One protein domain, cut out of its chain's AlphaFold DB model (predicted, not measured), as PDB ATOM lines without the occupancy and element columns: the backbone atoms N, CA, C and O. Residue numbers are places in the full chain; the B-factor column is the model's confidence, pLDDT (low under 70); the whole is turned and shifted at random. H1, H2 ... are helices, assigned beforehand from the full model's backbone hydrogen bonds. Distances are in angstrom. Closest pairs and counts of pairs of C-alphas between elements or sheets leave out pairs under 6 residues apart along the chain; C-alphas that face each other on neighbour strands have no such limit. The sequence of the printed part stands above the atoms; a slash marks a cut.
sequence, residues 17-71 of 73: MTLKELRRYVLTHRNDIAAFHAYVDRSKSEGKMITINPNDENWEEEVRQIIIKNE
ATOM      1  N   MET A  17     -20.337   6.602 -11.979       93.50
ATOM      2  CA  MET A  17     -20.344   5.897 -10.700       93.50
ATOM      3  C   MET A  17     -19.358   4.724 -10.706       93.50
ATOM      4  O   MET A  17     -19.291   3.930 -11.650       93.50
ATOM      5  N   THR A  18     -18.636   4.570  -9.600       93.19
ATOM      6  CA  THR A  18     -17.845   3.370  -9.307       93.19
ATOM      7  C   THR A  18     -18.751   2.160  -9.070       93.19
ATOM      8  O   THR A  18     -19.932   2.295  -8.740       93.19
ATOM      9  N   LEU A  19     -18.203   0.942  -9.148       90.94
ATOM     10  CA  LEU A  19     -18.972  -0.277  -8.869       90.94
ATOM     11  C   LEU A  19     -19.629  -0.274  -7.473       90.94
ATOM     12  O   LEU A  19     -20.752  -0.751  -7.316       90.94
ATOM     13  N   LYS A  20     -18.951   0.282  -6.457       90.81
ATOM     14  CA  LYS A  20     -19.493   0.390  -5.089       90.81
ATOM     15  C   LYS A  20     -20.682   1.351  -5.027       90.81
ATOM     16  O   LYS A  20     -21.670   1.050  -4.354       90.81
ATOM     17  N   GLU A  21     -20.604   2.476  -5.732       94.12
ATOM     18  CA  GLU A  21     -21.689   3.459  -5.816       94.12
ATOM     19  C   GLU A  21     -22.883   2.904  -6.591       94.12
ATOM     20  O   GLU A  21     -24.009   3.001  -6.107       94.12
ATOM     21  N   LEU A  22     -22.641   2.216  -7.712       93.94
ATOM     22  CA  LEU A  22     -23.679   1.507  -8.465       93.94
ATOM     23  C   LEU A  22     -24.373   0.445  -7.604       93.94
ATOM     24  O   LEU A  22     -25.601   0.413  -7.544       93.94
ATOM     25  N   ARG A  23     -23.609  -0.374  -6.862       92.56
ATOM     26  CA  ARG A  23     -24.172  -1.368  -5.928       92.56
ATOM     27  C   ARG A  23     -25.069  -0.694  -4.893       92.56
ATOM     28  O   ARG A  23     -26.185  -1.150  -4.658       92.56
ATOM     29  N   ARG A  24     -24.593   0.387  -4.264       94.62
ATOM     30  CA  ARG A  24     -25.368   1.122  -3.255       94.62
ATOM     31  C   ARG A  24     -26.647   1.700  -3.855       94.62
ATOM     32  O   ARG A  24     -27.699   1.563  -3.237       94.62
ATOM     33  N   TYR A  25     -26.553   2.304  -5.035       95.00
ATOM     34  CA  TYR A  25     -27.674   2.935  -5.718       95.00
ATOM     35  C   TYR A  25     -28.753   1.917  -6.106       95.00
ATOM     36  O   TYR A  25     -29.925   2.139  -5.827       95.00
ATOM     37  N   VAL A  26     -28.374   0.776  -6.685       93.88
ATOM     38  CA  VAL A  26     -29.318  -0.293  -7.065       93.88
ATOM     39  C   VAL A  26     -30.046  -0.858  -5.843       93.88
ATOM     40  O   VAL A  26     -31.241  -1.140  -5.904       93.88
ATOM     41  N   LEU A  27     -29.357  -0.995  -4.705       93.31
ATOM     42  CA  LEU A  27     -29.977  -1.478  -3.467       93.31
ATOM     43  C   LEU A  27     -31.016  -0.504  -2.898       93.31
ATOM     44  O   LEU A  27     -31.968  -0.958  -2.258       93.31
ATOM     45  N   THR A  28     -30.849   0.803  -3.124       94.62
ATOM     46  CA  THR A  28     -31.801   1.840  -2.699       94.62
ATOM     47  C   THR A  28     -32.881   2.129  -3.748       94.62
ATOM     48  O   THR A  28     -33.987   2.508  -3.376       94.62
ATOM     49  N   HIS A  29     -32.613   1.874  -5.032       93.31
ATOM     50  CA  HIS A  29     -33.514   2.110  -6.166       93.31
ATOM     51  C   HIS A  29     -33.774   0.810  -6.936       93.31
ATOM     52  O   HIS A  29     -33.474   0.693  -8.120       93.31
ATOM     53  N   ARG A  30     -34.350  -0.193  -6.262       90.12
ATOM     54  CA  ARG A  30     -34.514  -1.552  -6.818       90.12
ATOM     55  C   ARG A  30     -35.356  -1.632  -8.099       90.12
ATOM     56  O   ARG A  30     -35.231  -2.607  -8.828       90.12
ATOM     57  N   ASN A  31     -36.186  -0.623  -8.367       92.38
ATOM     58  CA  ASN A  31     -37.019  -0.534  -9.572       92.38
ATOM     59  C   ASN A  31     -36.324   0.203 -10.734       92.38
ATOM     60  O   ASN A  31     -36.880   0.273 -11.828       92.38
ATOM     61  N   ASP A  32     -35.137   0.772 -10.511       92.31
ATOM     62  CA  ASP A  32     -34.354   1.438 -11.549       92.31
ATOM     63  C   ASP A  32     -33.561   0.393 -12.347       92.31
ATOM     64  O   ASP A  32     -32.427   0.023 -12.027       92.31
ATOM     65  N   ILE A  33     -34.206  -0.117 -13.396       91.62
ATOM     66  CA  ILE A  33     -33.652  -1.151 -14.275       91.62
ATOM     67  C   ILE A  33     -32.391  -0.642 -14.996       91.62
ATOM     68  O   ILE A  33     -31.444  -1.406 -15.193       91.62
ATOM     69  N   ALA A  34     -32.330   0.648 -15.340       91.38
ATOM     70  CA  ALA A  34     -31.168   1.237 -16.001       91.38
ATOM     71  C   ALA A  34     -29.935   1.226 -15.083       91.38
ATOM     72  O   ALA A  34     -28.844   0.838 -15.515       91.38
ATOM     73  N   ALA A  35     -30.114   1.562 -13.803       90.56
ATOM     74  CA  ALA A  35     -29.054   1.453 -12.805       90.56
ATOM     75  C   ALA A  35     -28.588   0.002 -12.601       90.56
ATOM     76  O   ALA A  35     -27.387  -0.249 -12.463       90.56
ATOM     77  N   PHE A  36     -29.518  -0.960 -12.611       91.81
ATOM     78  CA  PHE A  36     -29.186  -2.383 -12.501       91.81
ATOM     79  C   PHE A  36     -28.326  -2.864 -13.676       91.81
ATOM     80  O   PHE A  36     -27.294  -3.501 -13.451       91.81
ATOM     81  N   HIS A  37     -28.687  -2.514 -14.913       93.44
ATOM     82  CA  HIS A  37     -27.875  -2.849 -16.085       93.44
ATOM     83  C   HIS A  37     -26.475  -2.235 -16.006       93.44
ATOM     84  O   HIS A  37     -25.491  -2.950 -16.190       93.44
ATOM     85  N   ALA A  38     -26.364  -0.958 -15.631       93.88
ATOM     86  CA  ALA A  38     -25.067  -0.303 -15.475       93.88
ATOM     87  C   ALA A  38     -24.182  -0.987 -14.413       93.88
ATOM     88  O   ALA A  38     -22.977  -1.147 -14.619       93.88
ATOM     89  N   TYR A  39     -24.769  -1.435 -13.296       93.50
ATOM     90  CA  TYR A  39     -24.066  -2.224 -12.280       93.50
ATOM     91  C   TYR A  39     -23.566  -3.567 -12.829       93.50
ATOM     92  O   TYR A  39     -22.403  -3.918 -12.621       93.50
ATOM     93  N   VAL A  40     -24.424  -4.311 -13.535       89.94
ATOM     94  CA  VAL A  40     -24.072  -5.612 -14.124       89.94
ATOM     95  C   VAL A  40     -22.941  -5.460 -15.140       89.94
ATOM     96  O   VAL A  40     -21.952  -6.188 -15.055       89.94
ATOM     97  N   ASP A  41     -23.040  -4.497 -16.053       91.62
ATOM     98  CA  ASP A  41     -22.028  -4.266 -17.087       91.62
ATOM     99  C   ASP A  41     -20.681  -3.862 -16.477       91.62
ATOM    100  O   ASP A  41     -19.637  -4.405 -16.852       91.62
ATOM    101  N   ARG A  42     -20.692  -2.981 -15.466       91.19
ATOM    102  CA  ARG A  42     -19.476  -2.617 -14.728       91.19
ATOM    103  C   ARG A  42     -18.877  -3.827 -14.012       91.19
ATOM    104  O   ARG A  42     -17.674  -4.051 -14.117       91.19
ATOM    105  N   SER A  43     -19.701  -4.630 -13.338       88.94
ATOM    106  CA  SER A  43     -19.268  -5.840 -12.627       88.94
ATOM    107  C   SER A  43     -18.601  -6.854 -13.564       88.94
ATOM    108  O   SER A  43     -17.551  -7.407 -13.226       88.94
ATOM    109  N   LYS A  44     -19.146  -7.039 -14.777       86.62
ATOM    110  CA  LYS A  44     -18.517  -7.843 -15.839       86.62
ATOM    111  C   LYS A  44     -17.173  -7.262 -16.263       86.62
ATOM    112  O   LYS A  44     -16.195  -7.999 -16.322       86.62
ATOM    113  N   SER A  45     -17.117  -5.954 -16.527       86.69
ATOM    114  CA  SER A  45     -15.891  -5.284 -16.991       86.69
ATOM    115  C   SER A  45     -14.748  -5.336 -15.970       86.69
ATOM    116  O   SER A  45     -13.590  -5.444 -16.354       86.69
ATOM    117  N   GLU A  46     -15.069  -5.311 -14.673       85.88
ATOM    118  CA  GLU A  46     -14.089  -5.404 -13.584       85.88
ATOM    119  C   GLU A  46     -13.725  -6.856 -13.217       85.88
ATOM    120  O   GLU A  46     -12.956  -7.067 -12.280       85.88
ATOM    121  N   GLY A  47     -14.280  -7.862 -13.908       78.69
ATOM    122  CA  GLY A  47     -14.030  -9.281 -13.621       78.69
ATOM    123  C   GLY A  47     -14.616  -9.763 -12.289       78.69
ATOM    124  O   GLY A  47     -14.181 -10.778 -11.754       78.69
ATOM    125  N   LYS A  48     -15.588  -9.029 -11.733       71.88
ATOM    126  CA  LYS A  48     -16.224  -9.321 -10.436       71.88
ATOM    127  C   LYS A  48     -17.582 -10.005 -10.571       71.88
ATOM    128  O   LYS A  48     -18.179 -10.377  -9.562       71.88
ATOM    129  N   MET A  49     -18.089 -10.161 -11.795       74.12
ATOM    130  CA  MET A  49     -19.323 -10.899 -12.026       74.12
ATOM    131  C   MET A  49     -19.076 -12.399 -11.896       74.12
ATOM    132  O   MET A  49     -18.237 -12.972 -12.584       74.12
ATOM    133  N   ILE A  50     -19.858 -13.019 -11.021       69.38
ATOM    134  CA  ILE A  50     -19.864 -14.455 -10.803       69.38
ATOM    135  C   ILE A  50     -20.979 -15.029 -11.669       69.38
ATOM    136  O   ILE A  50     -22.135 -14.627 -11.531       69.38
ATOM    137  N   THR A  51     -20.632 -15.944 -12.566       70.69
ATOM    138  CA  THR A  51     -21.609 -16.697 -13.354       70.69
ATOM    139  C   THR A  51     -21.684 -18.087 -12.760       70.69
ATOM    140  O   THR A  51     -20.685 -18.791 -12.757       70.69
ATOM    141  N   ILE A  52     -22.856 -18.466 -12.259       70.50
ATOM    142  CA  ILE A  52     -23.089 -19.787 -11.679       70.50
ATOM    143  C   ILE A  52     -23.998 -20.554 -12.627       70.50
ATOM    144  O   ILE A  52     -24.999 -20.007 -13.099       70.50
ATOM    145  N   ASN A  53     -23.659 -21.809 -12.904       74.38
ATOM    146  CA  ASN A  53     -24.543 -22.721 -13.613       74.38
ATOM    147  C   ASN A  53     -25.404 -23.478 -12.588       74.38
ATOM    148  O   ASN A  53     -24.886 -24.367 -11.924       74.38
ATOM    149  N   PRO A  54     -26.710 -23.184 -12.456       70.75
ATOM    150  CA  PRO A  54     -27.561 -23.841 -11.462       70.75
ATOM    151  C   PRO A  54     -27.804 -25.334 -11.743       70.75
ATOM    152  O   PRO A  54     -28.350 -26.026 -10.892       70.75
ATOM    153  N   ASN A  55     -27.425 -25.829 -12.926       80.19
ATOM    154  CA  ASN A  55     -27.494 -27.251 -13.266       80.19
ATOM    155  C   ASN A  55     -26.226 -28.025 -12.866       80.19
ATOM    156  O   ASN A  55     -26.169 -29.231 -13.088       80.19
ATOM    157  N   ASP A  56     -25.200 -27.346 -12.350       78.69
ATOM    158  CA  ASP A  56     -24.003 -28.001 -11.828       78.69
ATOM    159  C   ASP A  56     -24.296 -28.546 -10.428       78.69
ATOM    160  O   ASP A  56     -24.768 -27.810  -9.573       78.69
ATOM    161  N   GLU A  57     -24.027 -29.821 -10.164       79.75
ATOM    162  CA  GLU A  57     -24.325 -30.460  -8.875       79.75
ATOM    163  C   GLU A  57     -23.658 -29.744  -7.687       79.75
ATOM    164  O   GLU A  57     -24.170 -29.791  -6.568       79.75
ATOM    165  N   ASN A  58     -22.561 -29.017  -7.935       79.81
ATOM    166  CA  ASN A  58     -21.783 -28.336  -6.903       79.81
ATOM    167  C   ASN A  58     -21.869 -26.798  -6.954       79.81
ATOM    168  O   ASN A  58     -21.032 -26.104  -6.367       79.81
ATOM    169  N   TRP A  59     -22.874 -26.249  -7.645       80.12
ATOM    170  CA  TRP A  59     -23.018 -24.803  -7.845       80.12
ATOM    171  C   TRP A  59     -23.047 -24.018  -6.524       80.12
ATOM    172  O   TRP A  59     -22.513 -22.914  -6.443       80.12
ATOM    173  N   GLU A  60     -23.645 -24.585  -5.472       77.31
ATOM    174  CA  GLU A  60     -23.779 -23.933  -4.167       77.31
ATOM    175  C   GLU A  60     -22.427 -23.742  -3.467       77.31
ATOM    176  O   GLU A  60     -22.163 -22.674  -2.905       77.31
ATOM    177  N   GLU A  61     -21.548 -24.745  -3.526       80.94
ATOM    178  CA  GLU A  61     -20.211 -24.659  -2.938       80.94
ATOM    179  C   GLU A  61     -19.362 -23.624  -3.680       80.94
ATOM    180  O   GLU A  61     -18.676 -22.816  -3.055       80.94
ATOM    181  N   GLU A  62     -19.485 -23.562  -5.007       77.50
ATOM    182  CA  GLU A  62     -18.832 -22.533  -5.816       77.50
ATOM    183  C   GLU A  62     -19.266 -21.123  -5.380       77.50
ATOM    184  O   GLU A  62     -18.423 -20.250  -5.161       77.50
ATOM    185  N   VAL A  63     -20.565 -20.904  -5.133       78.06
ATOM    186  CA  VAL A  63     -21.055 -19.619  -4.602       78.06
ATOM    187  C   VAL A  63     -20.430 -19.306  -3.245       78.06
ATOM    188  O   VAL A  63     -19.948 -18.188  -3.035       78.06
ATOM    189  N   ARG A  64     -20.435 -20.268  -2.315       78.25
ATOM    190  CA  ARG A  64     -19.915 -20.087  -0.949       78.25
ATOM    191  C   ARG A  64     -18.444 -19.698  -0.968       78.25
ATOM    192  O   ARG A  64     -18.065 -18.720  -0.320       78.25
ATOM    193  N   GLN A  65     -17.640 -20.401  -1.758       78.56
ATOM    194  CA  GLN A  65     -16.215 -20.118  -1.906       78.56
ATOM    195  C   GLN A  65     -15.973 -18.721  -2.468       78.56
ATOM    196  O   GLN A  65     -15.106 -17.992  -1.985       78.56
ATOM    197  N   ILE A  66     -16.765 -18.304  -3.452       76.75
ATOM    198  CA  ILE A  66     -16.587 -16.994  -4.069       76.75
ATOM    199  C   ILE A  66     -17.043 -15.862  -3.137       76.75
ATOM    200  O   ILE A  66     -16.388 -14.819  -3.092       76.75
ATOM    201  N   ILE A  67     -18.109 -16.059  -2.357       75.50
ATOM    202  CA  ILE A  67     -18.545 -15.094  -1.337       75.50
ATOM    203  C   ILE A  67     -17.448 -14.883  -0.287       75.50
ATOM    204  O   ILE A  67     -17.123 -13.733   0.014       75.50
ATOM    205  N   ILE A  68     -16.866 -15.972   0.230       74.56
ATOM    206  CA  ILE A  68     -15.788 -15.931   1.232       74.56
ATOM    207  C   ILE A  68     -14.534 -15.273   0.644       74.56
ATOM    208  O   ILE A  68     -13.940 -14.399   1.268       74.56
ATOM    209  N   LYS A  69     -14.145 -15.653  -0.576       70.75
ATOM    210  CA  LYS A  69     -12.916 -15.182  -1.230       70.75
ATOM    211  C   LYS A  69     -12.946 -13.700  -1.611       70.75
ATOM    212  O   LYS A  69     -11.898 -13.064  -1.628       70.75
ATOM    213  N   ASN A  70     -14.117 -13.162  -1.953       65.81
ATOM    214  CA  ASN A  70     -14.262 -11.787  -2.439       65.81
ATOM    215  C   ASN A  70     -14.770 -10.797  -1.377       65.81
ATOM    216  O   ASN A  70     -15.108  -9.672  -1.749       65.81
ATOM    217  N   GLU A  71     -14.867 -11.199  -0.100       59.12
ATOM    218  CA  GLU A  71     -15.398 -10.355   0.990       59.12
ATOM    219  C   GLU A  71     -16.732  -9.688   0.595       59.12
ATOM    220  O   GLU A  71     -16.960  -8.489   0.776       59.12
TER     221      GLU A  71
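Overview. This is residues 17 to 71 of the 73 residues of an uncharacterized protein of Sphaerospermopsis kisseleviana NIES-73 (UniProt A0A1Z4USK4). A helical hairpin of H1 and H2, two helices side by side, makes one end of an elongated shape, and a lone helix, H3, makes the other end. The long link of residues 46 to 58 spans the length between them, and H3 touches neither helix of the hairpin. The printed part has 55 residues with three named helices in the order H1, H2, H3 and no named strand; the class is all helix. The whole is loose, with a radius of gyration of the C-alphas of 12.9 A, and spans 34 by 21 by 20 A.

Along the chain. H1 covers residues 19 to 28, 14.4 A from first to last C-alpha, and begins at C-alpha 19 at (-18.972, -0.277, -8.869). H2, the longest helix, covers residues 33 to 45 and measures 18.4 A, ending at C-alpha 45 at (-15.891, -5.284, -16.991). H3 covers residues 59 to 69, 15.4 A long, and ends at C-alpha 69 at (-12.916, -15.182, -1.230).

Arrangement. H1 and H2 form a helical hairpin over a tight link of 4 residues. They touch, with the C-alphas of Leu 22 and Tyr 39 the closest at 5.4 A. Their lines stand at a shallow tilt of 26 degrees, and they run opposite ways. Residues 28 to 33, of which 28 belongs to H1 and 33 to H2, stand free. H3 is apart from H1 and from H2. In H1, H2 and H3 every O i to N i+4 pair is within hydrogen-bond range.

Size, cuts and confidence. The two C-alphas farthest apart are those of Met 17 and Glu 57, 36.6 A. The printed part has no cut, and the link from H2 to H3, 13 residues, is long. The mean pLDDT of the printed part is 84.1; residue 50 and residues 70 to 71 are under 70.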